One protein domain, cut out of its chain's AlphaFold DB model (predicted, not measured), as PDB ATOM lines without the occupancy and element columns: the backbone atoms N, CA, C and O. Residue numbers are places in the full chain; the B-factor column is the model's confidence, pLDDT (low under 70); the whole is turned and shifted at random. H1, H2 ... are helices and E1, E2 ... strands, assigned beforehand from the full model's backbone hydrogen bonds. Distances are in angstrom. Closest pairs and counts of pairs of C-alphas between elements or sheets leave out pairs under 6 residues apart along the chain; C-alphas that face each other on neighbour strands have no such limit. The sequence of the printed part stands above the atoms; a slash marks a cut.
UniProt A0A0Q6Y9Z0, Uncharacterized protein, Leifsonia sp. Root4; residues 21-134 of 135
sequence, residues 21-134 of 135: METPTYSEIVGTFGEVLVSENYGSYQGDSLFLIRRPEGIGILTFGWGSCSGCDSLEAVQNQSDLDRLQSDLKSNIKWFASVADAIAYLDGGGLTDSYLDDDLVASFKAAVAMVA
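Overview. This is residues 21 to 134 of the 135 residues of an uncharacterized protein of Leifsonia sp. Root4 (UniProt A0A0Q6Y9Z0). A twisted antiparallel sheet makes the core, with the helical hairpin H3 and H4 over one face and the short helix H1 over the other. H2 only grazes the sheet with its residues 90 to 93, and the unnamed stretch 67 to 80 before it lies well out from the core. The printed part has 114 residues, with four named helices and four named strands in the order H1 E1 E2 E3 H2 E4 H3 H4; the sheet's order is E1, E2, E3, E4. The class is mixed, helices and strands, and the whole is compact, with a radius of gyration of the C-alphas of 14.1 A and spans of 39 by 30 by 19 A.

Along the chain. After Met 21, H1 takes residues 26 to 31, beginning at C-alpha 26 at (24.194, 0.361, 27.988). E1, residues 35 to 42, is 20.9 A long and bends by 52 degrees at residue 38. E2, residues 47 to 55, is 26.0 A long, and E3, residues 58 to 66, is 25.9 A. H2, residues 81 to 93, is 18.1 A long. E4 is residues 96 to 98 and H3 residues 101 to 109. H4, residues 120 to 132, is 18.7 A long and ends at C-alpha 132 at (6.311, 12.971, 21.668).

Arrangement. E1, E2 and E3 form a meander, each strand the antiparallel neighbour of the one before. In the hairpin E1 and E2, N 37 and O 52 are within hydrogen-bond range at 2.8 A; in the hairpin E2 and E3, N 51 and O 62 are at 2.9 A. The edge strand E4 is antiparallel to E3, with N 98 and O 59 at 2.7 A. H4 runs along the strands over E1 at a height over the sheet of 8.8 A; its closest C-alphas to E1 are Phe 126 and Glu 40, 6.2 A. On the same face, H3 has a height of 9.5 A and lies over E4 and, only just, over E3, with 3 of its 9 C-alphas on E3. H4, with residues 127 to 131 alone, touches H3 at a shallow tilt of 24 degrees, opposite ways; the closest C-alphas are Leu 108 and Lys 127, 7.0 A. H1 lies on the opposite face at a height of 8.3 A. H1 and H2 are close but not clearly touching, the closest C-alphas being Ile 29 and Gln 88 at 6.7 A. H2 is apart from H3 and H4. In H1, H2, H3 and H4 every O i to N i+4 pair is within hydrogen-bond range.

Size, cuts and confidence. The C-alphas farthest apart, those of Met 21 and Gly 110, are 41.3 A apart. The printed part has no cut. The link from E3 to H2, 14 residues, is long. The mean pLDDT of the printed part is 86.0; residues 21 to 23, 45, 68 to 72, 114 and 116 to 117 are under 70.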
ATOM      1  N   MET A  21      34.379 -11.835  26.958       56.97
ATOM      2  CA  MET A  21      33.154 -11.546  27.716       56.97
ATOM      3  C   MET A  21      32.110 -10.928  26.798       56.97
ATOM      4  O   MET A  21      32.365  -9.909  26.159       56.97
ATOM      5  N   GLU A  22      30.922 -11.528  26.746       66.19
ATOM      6  CA  GLU A  22      29.755 -10.869  26.163       66.19
ATOM      7  C   GLU A  22      29.246  -9.845  27.186       66.19
ATOM      8  O   GLU A  22      28.533 -10.183  28.134       66.19
ATOM      9  N   THR A  23      29.704  -8.600  27.054       68.38
ATOM     10  CA  THR A  23      29.261  -7.487  27.896       68.38
ATOM     11  C   THR A  23      27.932  -6.939  27.372       68.38
ATOM     12  O   THR A  23      27.840  -6.654  26.175       68.38
ATOM     13  N   PRO A  24      26.912  -6.757  28.230       80.00
ATOM     14  CA  PRO A  24      25.650  -6.151  27.818       80.00
ATOM     15  C   PRO A  24      25.868  -4.704  27.371       80.00
ATOM     16  O   PRO A  24      26.713  -4.003  27.907       80.00
ATOM     17  N   THR A  25      25.076  -4.223  26.428       86.50
ATOM     18  CA  THR A  25      25.060  -2.812  26.028       86.50
ATOM     19  C   THR A  25      24.512  -1.918  27.144       86.50
ATOM     20  O   THR A  25      23.750  -2.359  28.008       86.50
ATOM     21  N   TYR A  26      24.816  -0.616  27.090       88.25
ATOM     22  CA  TYR A  26      24.194   0.361  27.988       88.25
ATOM     23  C   TYR A  26      22.666   0.316  27.939       88.25
ATOM     24  O   TYR A  26      22.027   0.372  28.984       88.25
ATOM     25  N   SER A  27      22.069   0.153  26.758       88.00
ATOM     26  CA  SER A  27      20.613   0.042  26.621       88.00
ATOM     27  C   SER A  27      20.049  -1.191  27.331       88.00
ATOM     28  O   SER A  27      18.998  -1.103  27.961       88.00
ATOM     29  N   GLU A  28      20.748  -2.329  27.282       89.00
ATOM     30  CA  GLU A  28      20.356  -3.534  28.023       89.00
ATOM     31  C   GLU A  28      20.474  -3.321  29.533       89.00
ATOM     32  O   GLU A  28      19.553  -3.678  30.269       89.00
ATOM     33  N   ILE A  29      21.554  -2.679  29.991       91.19
ATOM     34  CA  ILE A  29      21.744  -2.315  31.401       91.19
ATOM     35  C   ILE A  29      20.630  -1.379  31.875       91.19
ATOM     36  O   ILE A  29      19.972  -1.659  32.878       91.19
ATOM     37  N   VAL A  30      20.371  -0.296  31.147       92.94
ATOM     38  CA  VAL A  30      19.336   0.683  31.501       92.94
ATOM     39  C   VAL A  30      17.939   0.068  31.424       92.94
ATOM     40  O   VAL A  30      17.088   0.378  32.258       92.94
ATOM     41  N   GLY A  31      17.717  -0.880  30.512       91.69
ATOM     42  CA  GLY A  31      16.496  -1.679  30.442       91.69
ATOM     43  C   GLY A  31      16.222  -2.501  31.706       91.69
ATOM     44  O   GLY A  31      15.067  -2.801  31.995       91.69
ATOM     45  N   THR A  32      17.237  -2.809  32.525       92.38
ATOM     46  CA  THR A  32      17.035  -3.420  33.856       92.38
ATOM     47  C   THR A  32      16.502  -2.429  34.891       92.38
ATOM     48  O   THR A  32      16.010  -2.825  35.950       92.38
ATOM     49  N   PHE A  33      16.564  -1.128  34.606       93.94
ATOM     50  CA  PHE A  33      16.070  -0.089  35.495       93.94
ATOM     51  C   PHE A  33      14.615   0.279  35.220       93.94
ATOM     52  O   PHE A  33      14.040   0.953  36.061       93.94
ATOM     53  N   GLY A  34      14.002  -0.117  34.113       93.50
ATOM     54  CA  GLY A  34      12.603   0.194  33.808       93.50
ATOM     55  C   GLY A  34      12.318   0.092  32.315       93.50
ATOM     56  O   GLY A  34      13.190  -0.266  31.528       93.50
ATOM     57  N   GLU A  35      11.098   0.442  31.914       94.00
ATOM     58  CA  GLU A  35      10.754   0.571  30.496       94.00
ATOM     59  C   GLU A  35      11.464   1.804  29.916       94.00
ATOM     60  O   GLU A  35      11.218   2.927  30.353       94.00
ATOM     61  N   VAL A  36      12.344   1.618  28.935       94.62
ATOM     62  CA  VAL A  36      12.998   2.736  28.239       94.62
ATOM     63  C   VAL A  36      12.035   3.311  27.203       94.62
ATOM     64  O   VAL A  36      11.693   2.642  26.233       94.62
ATOM     65  N   LEU A  37      11.603   4.556  27.410       94.06
ATOM     66  CA  LEU A  37      10.696   5.274  26.509       94.06
ATOM     67  C   LEU A  37      11.445   6.063  25.433       94.06
ATOM     68  O   LEU A  37      10.968   6.187  24.310       94.06
ATOM     69  N   VAL A  38      12.597   6.629  25.801       95.06
ATOM     70  CA  VAL A  38      13.459   7.438  24.930       95.06
ATOM     71  C   VAL A  38      14.909   7.089  25.244       95.06
ATOM     72  O   VAL A  38      15.266   6.944  26.414       95.06
ATOM     73  N   SER A  39      15.728   6.976  24.203       94.62
ATOM     74  CA  SER A  39      17.171   6.765  24.286       94.62
ATOM     75  C   SER A  39      17.834   7.596  23.196       94.62
ATOM     76  O   SER A  39      17.665   7.296  22.017       94.62
ATOM     77  N   GLU A  40      18.613   8.592  23.589       92.62
ATOM     78  CA  GLU A  40      19.406   9.420  22.683       92.62
ATOM     79  C   GLU A  40      20.885   9.247  23.022       92.62
ATOM     80  O   GLU A  40      21.262   9.201  24.193       92.62
ATOM     81  N   ASN A  41      21.720   9.134  21.993       89.44
ATOM     82  CA  ASN A  41      23.163   8.999  22.136       89.44
ATOM     83  C   ASN A  41      23.841   9.984  21.191       89.44
ATOM     84  O   ASN A  41      23.459  10.086  20.024       89.44
ATOM     85  N   TYR A  42      24.877  10.655  21.675       85.56
ATOM     86  CA  TYR A  42      25.722  11.519  20.866       85.56
ATOM     87  C   TYR A  42      27.160  11.024  20.909       85.56
ATOM     88  O   TYR A  42      27.666  10.725  21.984       85.56
ATOM     89  N   GLY A  43      27.821  10.970  19.753       79.69
ATOM     90  CA  GLY A  43      29.194  10.481  19.621       79.69
ATOM     91  C   GLY A  43      29.295   9.044  19.098       79.69
ATOM     92  O   GLY A  43      28.329   8.284  19.093       79.69
ATOM     93  N   SER A  44      30.474   8.688  18.582       70.00
ATOM     94  CA  SER A  44      30.741   7.389  17.933       70.00
ATOM     95  C   SER A  44      31.897   6.594  18.548       70.00
ATOM     96  O   SER A  44      32.002   5.397  18.299       70.00
ATOM     97  N   TYR A  45      32.756   7.247  19.334       67.56
ATOM     98  CA  TYR A  45      33.907   6.639  20.024       67.56
ATOM     99  C   TYR A  45      33.949   6.998  21.515       67.56
ATOM    100  O   TYR A  45      34.304   6.184  22.356       67.56
ATOM    101  N   GLN A  46      33.542   8.220  21.827       79.81
ATOM    102  CA  GLN A  46      33.212   8.715  23.155       79.81
ATOM    103  C   GLN A  46      31.949   9.557  22.992       79.81
ATOM    104  O   GLN A  46      31.700  10.059  21.885       79.81
ATOM    105  N   GLY A  47      31.178   9.729  24.055       84.81
ATOM    106  CA  GLY A  47      29.884  10.362  23.905       84.81
ATOM    107  C   GLY A  47      29.086  10.503  25.180       84.81
ATOM    108  O   GLY A  47      29.558  10.175  26.264       84.81
ATOM    109  N   ASP A  48      27.858  10.962  25.001       88.31
ATOM    110  CA  ASP A  48      26.879  11.144  26.061       88.31
ATOM    111  C   ASP A  48      25.595  10.409  25.702       88.31
ATOM    112  O   ASP A  48      25.192  10.337  24.535       88.31
ATOM    113  N   SER A  49      24.954   9.857  26.722       90.81
ATOM    114  CA  SER A  49      23.719   9.101  26.594       90.81
ATOM    115  C   SER A  49      22.652   9.672  27.514       90.81
ATOM    116  O   SER A  49      22.903   9.909  28.700       90.81
ATOM    117  N   LEU A  50      21.450   9.874  26.972       94.00
ATOM    118  CA  LEU A  50      20.267  10.334  27.694       94.00
ATOM    119  C   LEU A  50      19.151   9.298  27.563       94.00
ATOM    120  O   LEU A  50      18.782   8.896  26.459       94.00
ATOM    121  N   PHE A  51      18.561   8.917  28.693       95.75
ATOM    122  CA  PHE A  51      17.442   7.980  28.739       95.75
ATOM    123  C   PHE A  51      16.250   8.559  29.497       95.75
ATOM    124  O   PHE A  51      16.410   9.157  30.564       95.75
ATOM    125  N   LEU A  52      15.045   8.302  28.977       96.00
ATOM    126  CA  LEU A  52      13.784   8.437  29.704       96.00
ATOM    127  C   LEU A  52      13.285   7.041  30.082       96.00
ATOM    128  O   LEU A  52      13.005   6.216  29.212       96.00
ATOM    129  N   ILE A  53      13.156   6.784  31.378       96.31
ATOM    130  CA  ILE A  53      12.844   5.473  31.949       96.31
ATOM    131  C   ILE A  53      11.488   5.559  32.651       96.31
ATOM    132  O   ILE A  53      11.247   6.483  33.422       96.31
ATOM    133  N   ARG A  54      10.600   4.591  32.440       95.06
ATOM    134  CA  ARG A  54       9.323   4.476  33.149       95.06
ATOM    135  C   ARG A  54       9.353   3.316  34.135       95.06
ATOM    136  O   ARG A  54       9.789   2.207  33.825       95.06
ATOM    137  N   ARG A  55       8.822   3.584  35.323       93.44
ATOM    138  CA  ARG A  55       8.456   2.600  36.341       93.44
ATOM    139  C   ARG A  55       7.019   2.840  36.812       93.44
ATOM    140  O   ARG A  55       6.490   3.928  36.577       93.44
ATOM    141  N   PRO A  56       6.392   1.876  37.509       91.06
ATOM    142  CA  PRO A  56       5.099   2.102  38.156       91.06
ATOM    143  C   PRO A  56       5.091   3.327  39.085       91.06
ATOM    144  O   PRO A  56       4.075   4.008  39.191       91.06
ATOM    145  N   GLU A  57       6.220   3.625  39.733       91.81
ATOM    146  CA  GLU A  57       6.346   4.707  40.714       91.81
ATOM    147  C   GLU A  57       6.679   6.077  40.100       91.81
ATOM    148  O   GLU A  57       6.617   7.078  40.814       91.81
ATOM    149  N   GLY A  58       7.048   6.150  38.813       94.44
ATOM    150  CA  GLY A  58       7.389   7.423  38.180       94.44
ATOM    151  C   GLY A  58       8.263   7.337  36.929       94.44
ATOM    152  O   GLY A  58       8.422   6.289  36.300       94.44
ATOM    153  N   ILE A  59       8.834   8.487  36.575       96.50
ATOM    154  CA  ILE A  59       9.674   8.699  35.394       96.50
ATOM    155  C   ILE A  59      11.099   9.020  35.831       96.50
ATOM    156  O   ILE A  59      11.306   9.882  36.676       96.50
ATOM    157  N   GLY A  60      12.082   8.333  35.268       96.31
ATOM    158  CA  GLY A  60      13.502   8.552  35.496       96.31
ATOM    159  C   GLY A  60      14.151   9.222  34.291       96.31
ATOM    160  O   GLY A  60      13.898   8.820  33.159       96.31
ATOM    161  N   ILE A  61      15.006  10.209  34.532       96.00
ATOM    162  CA  ILE A  61      15.965  10.709  33.543       96.00
ATOM    163  C   ILE A  61      17.351  10.240  33.972       96.00
ATOM    164  O   ILE A  61      17.745  10.455  35.120       96.00
ATOM    165  N   LEU A  62      18.073   9.602  33.058       95.06
ATOM    166  CA  LEU A  62      19.458   9.188  33.255       95.06
ATOM    167  C   LEU A  62      20.335   9.857  32.204       95.06
ATOM    168  O   LEU A  62      20.036   9.763  31.016       95.06
ATOM    169  N   THR A  63      21.419  10.484  32.655       92.69
ATOM    170  CA  THR A  63      22.458  11.065  31.807       92.69
ATOM    171  C   THR A  63      23.820  10.545  32.242       92.69
ATOM    172  O   THR A  63      24.105  10.478  33.439       92.69
ATOM    173  N   PHE A  64      24.657  10.141  31.291       89.62
ATOM    174  CA  PHE A  64      26.047   9.776  31.563       89.62
ATOM    175  C   PHE A  64      26.902   9.905  30.304       89.62
ATOM    176  O   PHE A  64      26.415   9.694  29.193       89.62
ATOM    177  N   GLY A  65      28.182  10.207  30.506       86.56
ATOM    178  CA  GLY A  65      29.197  10.169  29.461       86.56
ATOM    179  C   GLY A  65      29.948   8.835  29.439       86.56
ATOM    180  O   GLY A  65      30.118   8.189  30.476       86.56
ATOM    181  N   TRP A  66      30.439   8.442  28.268       84.38
ATOM    182  CA  TRP A  66      31.259   7.255  28.027       84.38
ATOM    183  C   TRP A  66      32.506   7.616  27.201       84.38
ATOM    184  O   TRP A  66      32.513   8.564  26.416       84.38
ATOM    185  N   GLY A  67      33.608   6.890  27.418       73.56
ATOM    186  CA  GLY A  67      34.860   7.044  26.657       73.56
ATOM    187  C   GLY A  67      35.792   8.208  27.048       73.56
ATOM    188  O   GLY A  67      36.832   8.376  26.415       73.56
ATOM    189  N   SER A  68      35.498   9.007  28.086       61.31
ATOM    190  CA  SER A  68      36.258  10.241  28.396       61.31
ATOM    191  C   SER A  68      37.488  10.085  29.314       61.31
ATOM    192  O   SER A  68      38.322  10.991  29.378       61.31
ATOM    193  N   CYS A  69      37.672   8.953  30.004       50.81
ATOM    194  CA  CYS A  69      38.829   8.730  30.884       50.81
ATOM    195  C   CYS A  69      39.907   7.884  30.199       50.81
ATOM    196  O   CYS A  69      39.864   6.659  30.258       50.81
ATOM    197  N   SER A  70      40.901   8.534  29.577       49.88
ATOM    198  CA  SER A  70      42.183   7.916  29.172       49.88
ATOM    199  C   SER A  70      42.081   6.540  28.478       49.88
ATOM    200  O   SER A  70      42.985   5.717  28.615       49.88
ATOM    201  N   GLY A  71      41.005   6.310  27.717       41.25
ATOM    202  CA  GLY A  71      40.858   5.162  26.823       41.25
ATOM    203  C   GLY A  71      40.074   3.948  27.331       41.25
ATOM    204  O   GLY A  71      40.227   2.895  26.721       41.25
ATOM    205  N   CYS A  72      39.243   4.039  28.375       60.12
ATOM    206  CA  CYS A  72      38.249   2.985  28.634       60.12
ATOM    207  C   CYS A  72      36.853   3.568  28.832       60.12
ATOM    208  O   CYS A  72      36.614   4.368  29.738       60.12
ATOM    209  N   ASP A  73      35.928   3.133  27.982       75.75
ATOM    210  CA  ASP A  73      34.509   3.163  28.298       75.75
ATOM    211  C   ASP A  73      34.275   2.337  29.582       75.75
ATOM    212  O   ASP A  73      34.850   1.260  29.746       75.75
ATOM    213  N   SER A  74      33.456   2.837  30.515       77.81
ATOM    214  CA  SER A  74      33.133   2.129  31.764       77.81
ATOM    215  C   SER A  74      32.565   0.738  31.496       77.81
ATOM    216  O   SER A  74      32.743  -0.161  32.315       77.81
ATOM    217  N   LEU A  75      31.916   0.556  30.344       80.75
ATOM    218  CA  LEU A  75      31.437  -0.741  29.900       80.75
ATOM    219  C   LEU A  75      32.567  -1.662  29.416       80.75
ATOM    220  O   LEU A  75      32.589  -2.835  29.773       80.75
ATOM    221  N   GLU A  76      33.536  -1.138  28.663       79.88
ATOM    222  CA  GLU A  76      34.725  -1.891  28.227       79.88
ATOM    223  C   GLU A  76      35.639  -2.280  29.400       79.88
ATOM    224  O   GLU A  76      36.389  -3.252  29.319       79.88
ATOM    225  N   ALA A  77      35.562  -1.542  30.511       81.06
ATOM    226  CA  ALA A  77      36.281  -1.851  31.742       81.06
ATOM    227  C   ALA A  77      35.644  -2.990  32.565       81.06
ATOM    228  O   ALA A  77      36.234  -3.408  33.561       81.06
ATOM    229  N   VAL A  78      34.466  -3.499  32.182       83.06
ATOM    230  CA  VAL A  78      33.804  -4.612  32.878       83.06
ATOM    231  C   VAL A  78      34.543  -5.917  32.588       83.06
ATOM    232  O   VAL A  78      34.487  -6.445  31.480       83.06
ATOM    233  N   GLN A  79      35.209  -6.468  33.605       81.75
ATOM    234  CA  GLN A  79      35.973  -7.715  33.498       81.75
ATOM    235  C   GLN A  79      35.377  -8.858  34.313       81.75
ATOM    236  O   GLN A  79      36.006  -9.901  34.443       81.75
ATOM    237  N   ASN A  80      34.236  -8.662  34.964       82.75
ATOM    238  CA  ASN A  80      33.549  -9.682  35.750       82.75
ATOM    239  C   ASN A  80      32.173  -9.160  36.192       82.75
ATOM    240  O   ASN A  80      31.830  -7.991  36.006       82.75
ATOM    241  N   GLN A  81      31.391 -10.029  36.836       83.62
ATOM    242  CA  GLN A  81      30.079  -9.671  37.370       83.62
ATOM    243  C   GLN A  81      30.133  -8.535  38.405       83.62
ATOM    244  O   GLN A  81      29.235  -7.703  38.426       83.62
ATOM    245  N   SER A  82      31.178  -8.459  39.237       85.25
ATOM    246  CA  SER A  82      31.287  -7.397  40.248       85.25
ATOM    247  C   SER A  82      31.467  -6.019  39.610       85.25
ATOM    248  O   SER A  82      30.940  -5.038  40.136       85.25
ATOM    249  N   ASP A  83      32.190  -5.934  38.492       85.25
ATOM    250  CA  ASP A  83      32.338  -4.688  37.735       85.25
ATOM    251  C   ASP A  83      31.010  -4.289  37.082       85.25
ATOM    252  O   ASP A  83      30.614  -3.125  37.142       85.25
ATOM    253  N   LEU A  84      30.278  -5.266  36.535       85.56
ATOM    254  CA  LEU A  84      28.949  -5.046  35.964       85.56
ATOM    255  C   LEU A  84      27.939  -4.579  37.027       85.56
ATOM    256  O   LEU A  84      27.148  -3.670  36.770       85.56
ATOM    257  N   ASP A  85      27.970  -5.162  38.225       87.19
ATOM    258  CA  ASP A  85      27.108  -4.770  39.345       87.19
ATOM    259  C   ASP A  85      27.433  -3.349  39.828       87.19
ATOM    260  O   ASP A  85      26.531  -2.565  40.137       87.19
ATOM    261  N   ARG A  86      28.722  -2.985  39.849       88.19
ATOM    262  CA  ARG A  86      29.162  -1.626  40.170       88.19
ATOM    263  C   ARG A  86      28.690  -0.625  39.120       88.19
ATOM    264  O   ARG A  86      28.096   0.381  39.494       88.19
ATOM    265  N   LEU A  87      28.879  -0.921  37.833       89.75
ATOM    266  CA  LEU A  87      28.398  -0.075  36.741       89.75
ATOM    267  C   LEU A  87      26.877   0.119  36.820       89.75
ATOM    268  O   LEU A  87      26.389   1.244  36.733       89.75
ATOM    269  N   GLN A  88      26.125  -0.960  37.054       90.50
ATOM    270  CA  GLN A  88      24.680  -0.892  37.269       90.50
ATOM    271  C   GLN A  88      24.318   0.006  38.454       90.50
ATOM    272  O   GLN A  88      23.399   0.816  38.349       90.50
ATOM    273  N   SER A  89      25.023  -0.133  39.579       90.69
ATOM    274  CA  SER A  89      24.800   0.685  40.772       90.69
ATOM    275  C   SER A  89      25.080   2.165  40.506       90.69
ATOM    276  O   SER A  89      24.258   3.010  40.867       90.69
ATOM    277  N   ASP A  90      26.193   2.472  39.842       91.38
ATOM    278  CA  ASP A  90      26.611   3.839  39.535       91.38
ATOM    279  C   ASP A  90      25.586   4.511  38.607       91.38
ATOM    280  O   ASP A  90      25.022   5.552  38.959       91.38
ATOM    281  N   LEU A  91      25.224   3.859  37.495       93.06
ATOM    282  CA  LEU A  91      24.190   4.347  36.576       93.06
ATOM    283  C   LEU A  91      22.838   4.519  37.279       93.06
ATOM    284  O   LEU A  91      22.191   5.554  37.137       93.06
ATOM    285  N   LYS A  92      22.414   3.534  38.079       93.19
ATOM    286  CA  LYS A  92      21.135   3.585  38.798       93.19
ATOM    287  C   LYS A  92      21.083   4.731  39.805       93.19
ATOM    288  O   LYS A  92      20.015   5.313  39.995       93.19
ATOM    289  N   SER A  93      22.205   5.046  40.450       93.00
ATOM    290  CA  SER A  93      22.300   6.142  41.419       93.00
ATOM    291  C   SER A  93      22.212   7.530  40.774       93.00
ATOM    292  O   SER A  93      21.734   8.463  41.415       93.00
ATOM    293  N   ASN A  94      22.573   7.635  39.492       92.31
ATOM    294  CA  ASN A  94      22.495   8.870  38.709       92.31
ATOM    295  C   ASN A  94      21.108   9.126  38.098       92.31
ATOM    296  O   ASN A  94      20.880  10.184  37.515       92.31
ATOM    297  N   ILE A  95      20.156   8.195  38.237       95.12
ATOM    298  CA  ILE A  95      18.799   8.404  37.726       95.12
ATOM    299  C   ILE A  95      18.075   9.427  38.599       95.12
ATOM    300  O   ILE A  95      17.835   9.205  39.791       95.12
ATOM    301  N   LYS A  96      17.618  10.512  37.977       95.81
ATOM    302  CA  LYS A  96      16.728  11.476  38.616       95.81
ATOM    303  C   LYS A  96      15.273  11.086  38.385       95.81
ATOM    304  O   LYS A  96      14.806  11.083  37.250       95.81
ATOM    305  N   TRP A  97      14.566  10.776  39.467       96.38
ATOM    306  CA  TRP A  97      13.166  10.351  39.429       96.38
ATOM    307  C   TRP A  97      12.187  11.511  39.628       96.38
ATOM    308  O   TRP A  97      12.411  12.409  40.441       96.38
ATOM    309  N   PHE A  98      11.073  11.436  38.910       96.12
ATOM    310  CA  PHE A  98       9.968  12.383  38.873       96.12
ATOM    311  C   PHE A  98       8.645  11.638  39.029       96.12
ATOM    312  O   PHE A  98       8.519  10.488  38.607       96.12
ATOM    313  N   ALA A  99       7.639  12.302  39.599       95.19
ATOM    314  CA  ALA A  99       6.323  11.697  39.794       95.19
ATOM    315  C   ALA A  99       5.557  11.510  38.472       95.19
ATOM    316  O   ALA A  99       4.714  10.621  38.364       95.19
ATOM    317  N   SER A 100       5.843  12.330  37.457       91.69
ATOM    318  CA  SER A 100       5.156  12.292  36.169       91.69
ATOM    319  C   SER A 100       6.055  12.705  35.000       91.69
ATOM    320  O   SER A 100       7.111  13.310  35.186       91.69
ATOM    321  N   VAL A 101       5.607  12.412  33.771       90.38
ATOM    322  CA  VAL A 101       6.268  12.895  32.543       90.38
ATOM    323  C   VAL A 101       6.241  14.427  32.481       90.38
ATOM    324  O   VAL A 101       7.212  15.036  32.050       90.38
ATOM    325  N   ALA A 102       5.171  15.061  32.970       91.62
ATOM    326  CA  ALA A 102       5.061  16.518  33.010       91.62
ATOM    327  C   ALA A 102       6.125  17.158  33.921       91.62
ATOM    328  O   ALA A 102       6.730  18.156  33.540       91.62
ATOM    329  N   ASP A 103       6.406  16.556  35.082       93.50
ATOM    330  CA  ASP A 103       7.469  17.022  35.983       93.50
ATOM    331  C   ASP A 103       8.860  16.842  35.359       93.50
ATOM    332  O   ASP A 103       9.727  17.705  35.505       93.50
ATOM    333  N   ALA A 104       9.065  15.739  34.632       93.06
ATOM    334  CA  ALA A 104      10.297  15.488  33.890       93.06
ATOM    335  C   ALA A 104      10.504  16.533  32.774       93.06
ATOM    336  O   ALA A 104      11.601  17.071  32.638       93.06
ATOM    337  N   ILE A 105       9.453  16.891  32.028       91.56
ATOM    338  CA  ILE A 105       9.496  17.967  31.022       91.56
ATOM    339  C   ILE A 105       9.800  19.314  31.683       91.56
ATOM    340  O   ILE A 105      10.712  20.013  31.248       91.56
ATOM    341  N   ALA A 106       9.112  19.654  32.776       92.88
ATOM    342  CA  ALA A 106       9.355  20.902  33.499       92.88
ATOM    343  C   ALA A 106      10.806  21.007  34.000       92.88
ATOM    344  O   ALA A 106      11.405  22.082  33.957       92.88
ATOM    345  N   TYR A 107      11.396  19.890  34.435       92.88
ATOM    346  CA  TYR A 107      12.811  19.824  34.788       92.88
ATOM    347  C   TYR A 107      13.726  20.099  33.592       92.88
ATOM    348  O   TYR A 107      14.659  20.894  33.709       92.88
ATOM    349  N   LEU A 108      13.459  19.472  32.445       90.44
ATOM    350  CA  LEU A 108      14.231  19.681  31.220       90.44
ATOM    351  C   LEU A 108      14.145  21.140  30.739       90.44
ATOM    352  O   LEU A 108      15.168  21.742  30.399       90.44
ATOM    353  N   ASP A 109      12.951  21.729  30.740       89.19
ATOM    354  CA  ASP A 109      12.708  23.115  30.321       89.19
ATOM    355  C   ASP A 109      13.324  24.135  31.280       89.19
ATOM    356  O   ASP A 109      13.841  25.163  30.843       89.19
ATOM    357  N   GLY A 110      13.357  23.816  32.576       88.88
ATOM    358  CA  GLY A 110      14.043  24.602  33.603       88.88
ATOM    359  C   GLY A 110      15.573  24.529  33.546       88.88
ATOM    360  O   GLY A 110      16.228  25.079  34.429       88.88
ATOM    361  N   GLY A 111      16.146  23.847  32.547       83.25
ATOM    362  CA  GLY A 111      17.591  23.679  32.403       83.25
ATOM    363  C   GLY A 111      18.174  22.650  33.367       83.25
ATOM    364  O   GLY A 111      19.341  22.740  33.712       83.25
ATOM    365  N   GLY A 112      17.380  21.680  33.828       83.44
ATOM    366  CA  GLY A 112      17.813  20.668  34.791       83.44
ATOM    367  C   GLY A 112      19.005  19.824  34.324       83.44
ATOM    368  O   GLY A 112      19.777  19.336  35.146       83.44
ATOM    369  N   LEU A 113      19.203  19.702  33.012       82.56
ATOM    370  CA  LEU A 113      20.441  19.187  32.434       82.56
ATOM    371  C   LEU A 113      21.471  20.323  32.409       82.56
ATOM    372  O   LEU A 113      21.547  21.077  31.446       82.56
ATOM    373  N   THR A 114      22.201  20.483  33.515       68.19
ATOM    374  CA  THR A 114      23.238  21.526  33.673       68.19
ATOM    375  C   THR A 114      24.654  21.012  33.442       68.19
ATOM    376  O   THR A 114      25.605  21.784  33.576       68.19
ATOM    377  N   ASP A 115      24.810  19.729  33.106       70.69
ATOM    378  CA  ASP A 115      26.123  19.170  32.816       70.69
ATOM    379  C   ASP A 115      26.695  19.869  31.586       70.69
ATOM    380  O   ASP A 115      26.234  19.680  30.464       70.69
ATOM    381  N   SER A 116      27.726  20.685  31.819       62.69
ATOM    382  CA  SER A 116      28.361  21.565  30.830       62.69
ATOM    383  C   SER A 116      28.994  20.838  29.642       62.69
ATOM    384  O   SER A 116      29.572  21.481  28.771       62.69
ATOM    385  N   TYR A 117      28.970  19.511  29.664       68.94
ATOM    386  CA  TYR A 117      29.547  18.644  28.650       68.94
ATOM    387  C   TYR A 117      28.497  18.050  27.713       68.94
ATOM    388  O   TYR A 117      28.878  17.529  26.673       68.94
ATOM    389  N   LEU A 118      27.205  18.154  28.046       81.00
ATOM    390  CA  LEU A 118      26.148  17.695  27.158       81.00
ATOM    391  C   LEU A 118      26.058  18.611  25.939       81.00
ATOM    392  O   LEU A 118      26.009  19.833  26.065       81.00
ATOM    393  N   ASP A 119      26.014  17.997  24.762       84.44
ATOM    394  CA  ASP A 119      25.804  18.702  23.506       84.44
ATOM    395  C   ASP A 119      24.379  19.297  23.453       84.44
ATOM    396  O   ASP A 119      23.391  18.620  23.759       84.44
ATOM    397  N   ASP A 120      24.264  20.576  23.086       84.81
ATOM    398  CA  ASP A 120      22.978  21.286  23.049       84.81
ATOM    399  C   ASP A 120      21.992  20.641  22.055       84.81
ATOM    400  O   ASP A 120      20.782  20.617  22.318       84.81
ATOM    401  N   ASP A 121      22.485  20.070  20.947       87.44
ATOM    402  CA  ASP A 121      21.648  19.396  19.953       87.44
ATOM    403  C   ASP A 121      21.113  18.068  20.502       87.44
ATOM    404  O   ASP A 121      19.949  17.731  20.265       87.44
ATOM    405  N   LEU A 122      21.914  17.348  21.295       88.56
ATOM    406  CA  LEU A 122      21.482  16.140  22.008       88.56
ATOM    407  C   LEU A 122      20.393  16.460  23.039       88.56
ATOM    408  O   LEU A 122      19.381  15.762  23.136       88.56
ATOM    409  N   VAL A 123      20.568  17.535  23.809       89.62
ATOM    410  CA  VAL A 123      19.556  17.971  24.781       89.62
ATOM    411  C   VAL A 123      18.268  18.382  24.065       89.62
ATOM    412  O   VAL A 123      17.172  18.041  24.519       89.62
ATOM    413  N   ALA A 124      18.373  19.093  22.941       90.12
ATOM    414  CA  ALA A 124      17.223  19.502  22.145       90.12
ATOM    415  C   ALA A 124      16.487  18.306  21.515       90.12
ATOM    416  O   ALA A 124      15.253  18.254  21.589       90.12
ATOM    417  N   SER A 125      17.211  17.332  20.945       91.88
ATOM    418  CA  SER A 125      16.612  16.120  20.369       91.88
ATOM    419  C   SER A 125      15.895  15.302  21.440       91.88
ATOM    420  O   SER A 125      14.733  14.930  21.258       91.88
ATOM    421  N   PHE A 126      16.529  15.129  22.603       93.44
ATOM    422  CA  PHE A 126      15.945  14.410  23.725       93.44
ATOM    423  C   PHE A 126      14.663  15.082  24.215       93.44
ATOM    424  O   PHE A 126      13.637  14.418  24.346       93.44
ATOM    425  N   LYS A 127      14.663  16.407  24.409       91.75
ATOM    426  CA  LYS A 127      13.449  17.157  24.783       91.75
ATOM    427  C   LYS A 127      12.309  16.945  23.787       91.75
ATOM    428  O   LYS A 127      11.172  16.715  24.203       91.75
ATOM    429  N   ALA A 128      12.605  16.990  22.488       92.12
ATOM    430  CA  ALA A 128      11.609  16.755  21.448       92.12
ATOM    431  C   ALA A 128      11.040  15.326  21.516       92.12
ATOM    432  O   ALA A 128       9.822  15.151  21.457       92.12
ATOM    433  N   ALA A 129      11.893  14.318  21.709       93.00
ATOM    434  CA  ALA A 129      11.470  12.927  21.854       93.00
ATOM    435  C   ALA A 129      10.623  12.699  23.120       93.00
ATOM    436  O   ALA A 129       9.580  12.045  23.052       93.00
ATOM    437  N   VAL A 130      11.002  13.298  24.258       91.75
ATOM    438  CA  VAL A 130      10.218  13.240  25.507       91.75
ATOM    439  C   VAL A 130       8.822  13.839  25.310       91.75
ATOM    440  O   VAL A 130       7.833  13.267  25.770       91.75
ATOM    441  N   ALA A 131       8.711  14.959  24.593       89.94
ATOM    442  CA  ALA A 131       7.419  15.576  24.306       89.94
ATOM    443  C   ALA A 131       6.515  14.687  23.429       89.94
ATOM    444  O   ALA A 131       5.298  14.706  23.601       89.94
ATOM    445  N   MET A 132       7.084  13.879  22.526       90.06
ATOM    446  CA  MET A 132       6.311  12.971  21.668       90.06
ATOM    447  C   MET A 132       5.729  11.773  22.425       90.06
ATOM    448  O   MET A 132       4.637  11.328  22.089       90.06
ATOM    449  N   VAL A 133       6.421  11.261  23.448       87.62
ATOM    450  CA  VAL A 133       5.937  10.121  24.258       87.62
ATOM    451  C   VAL A 133       4.952  10.528  25.365       87.62
ATOM    452  O   VAL A 133       4.421   9.664  26.065       87.62
ATOM    453  N   ALA A 134       4.729  11.831  25.549       77.88
ATOM    454  CA  ALA A 134       3.798  12.393  26.525       77.88
ATOM    455  C   ALA A 134       2.363  12.585  25.985       77.88
ATOM    456  O   ALA A 134       1.473  12.921  26.769       77.88
TER     457      ALA A 134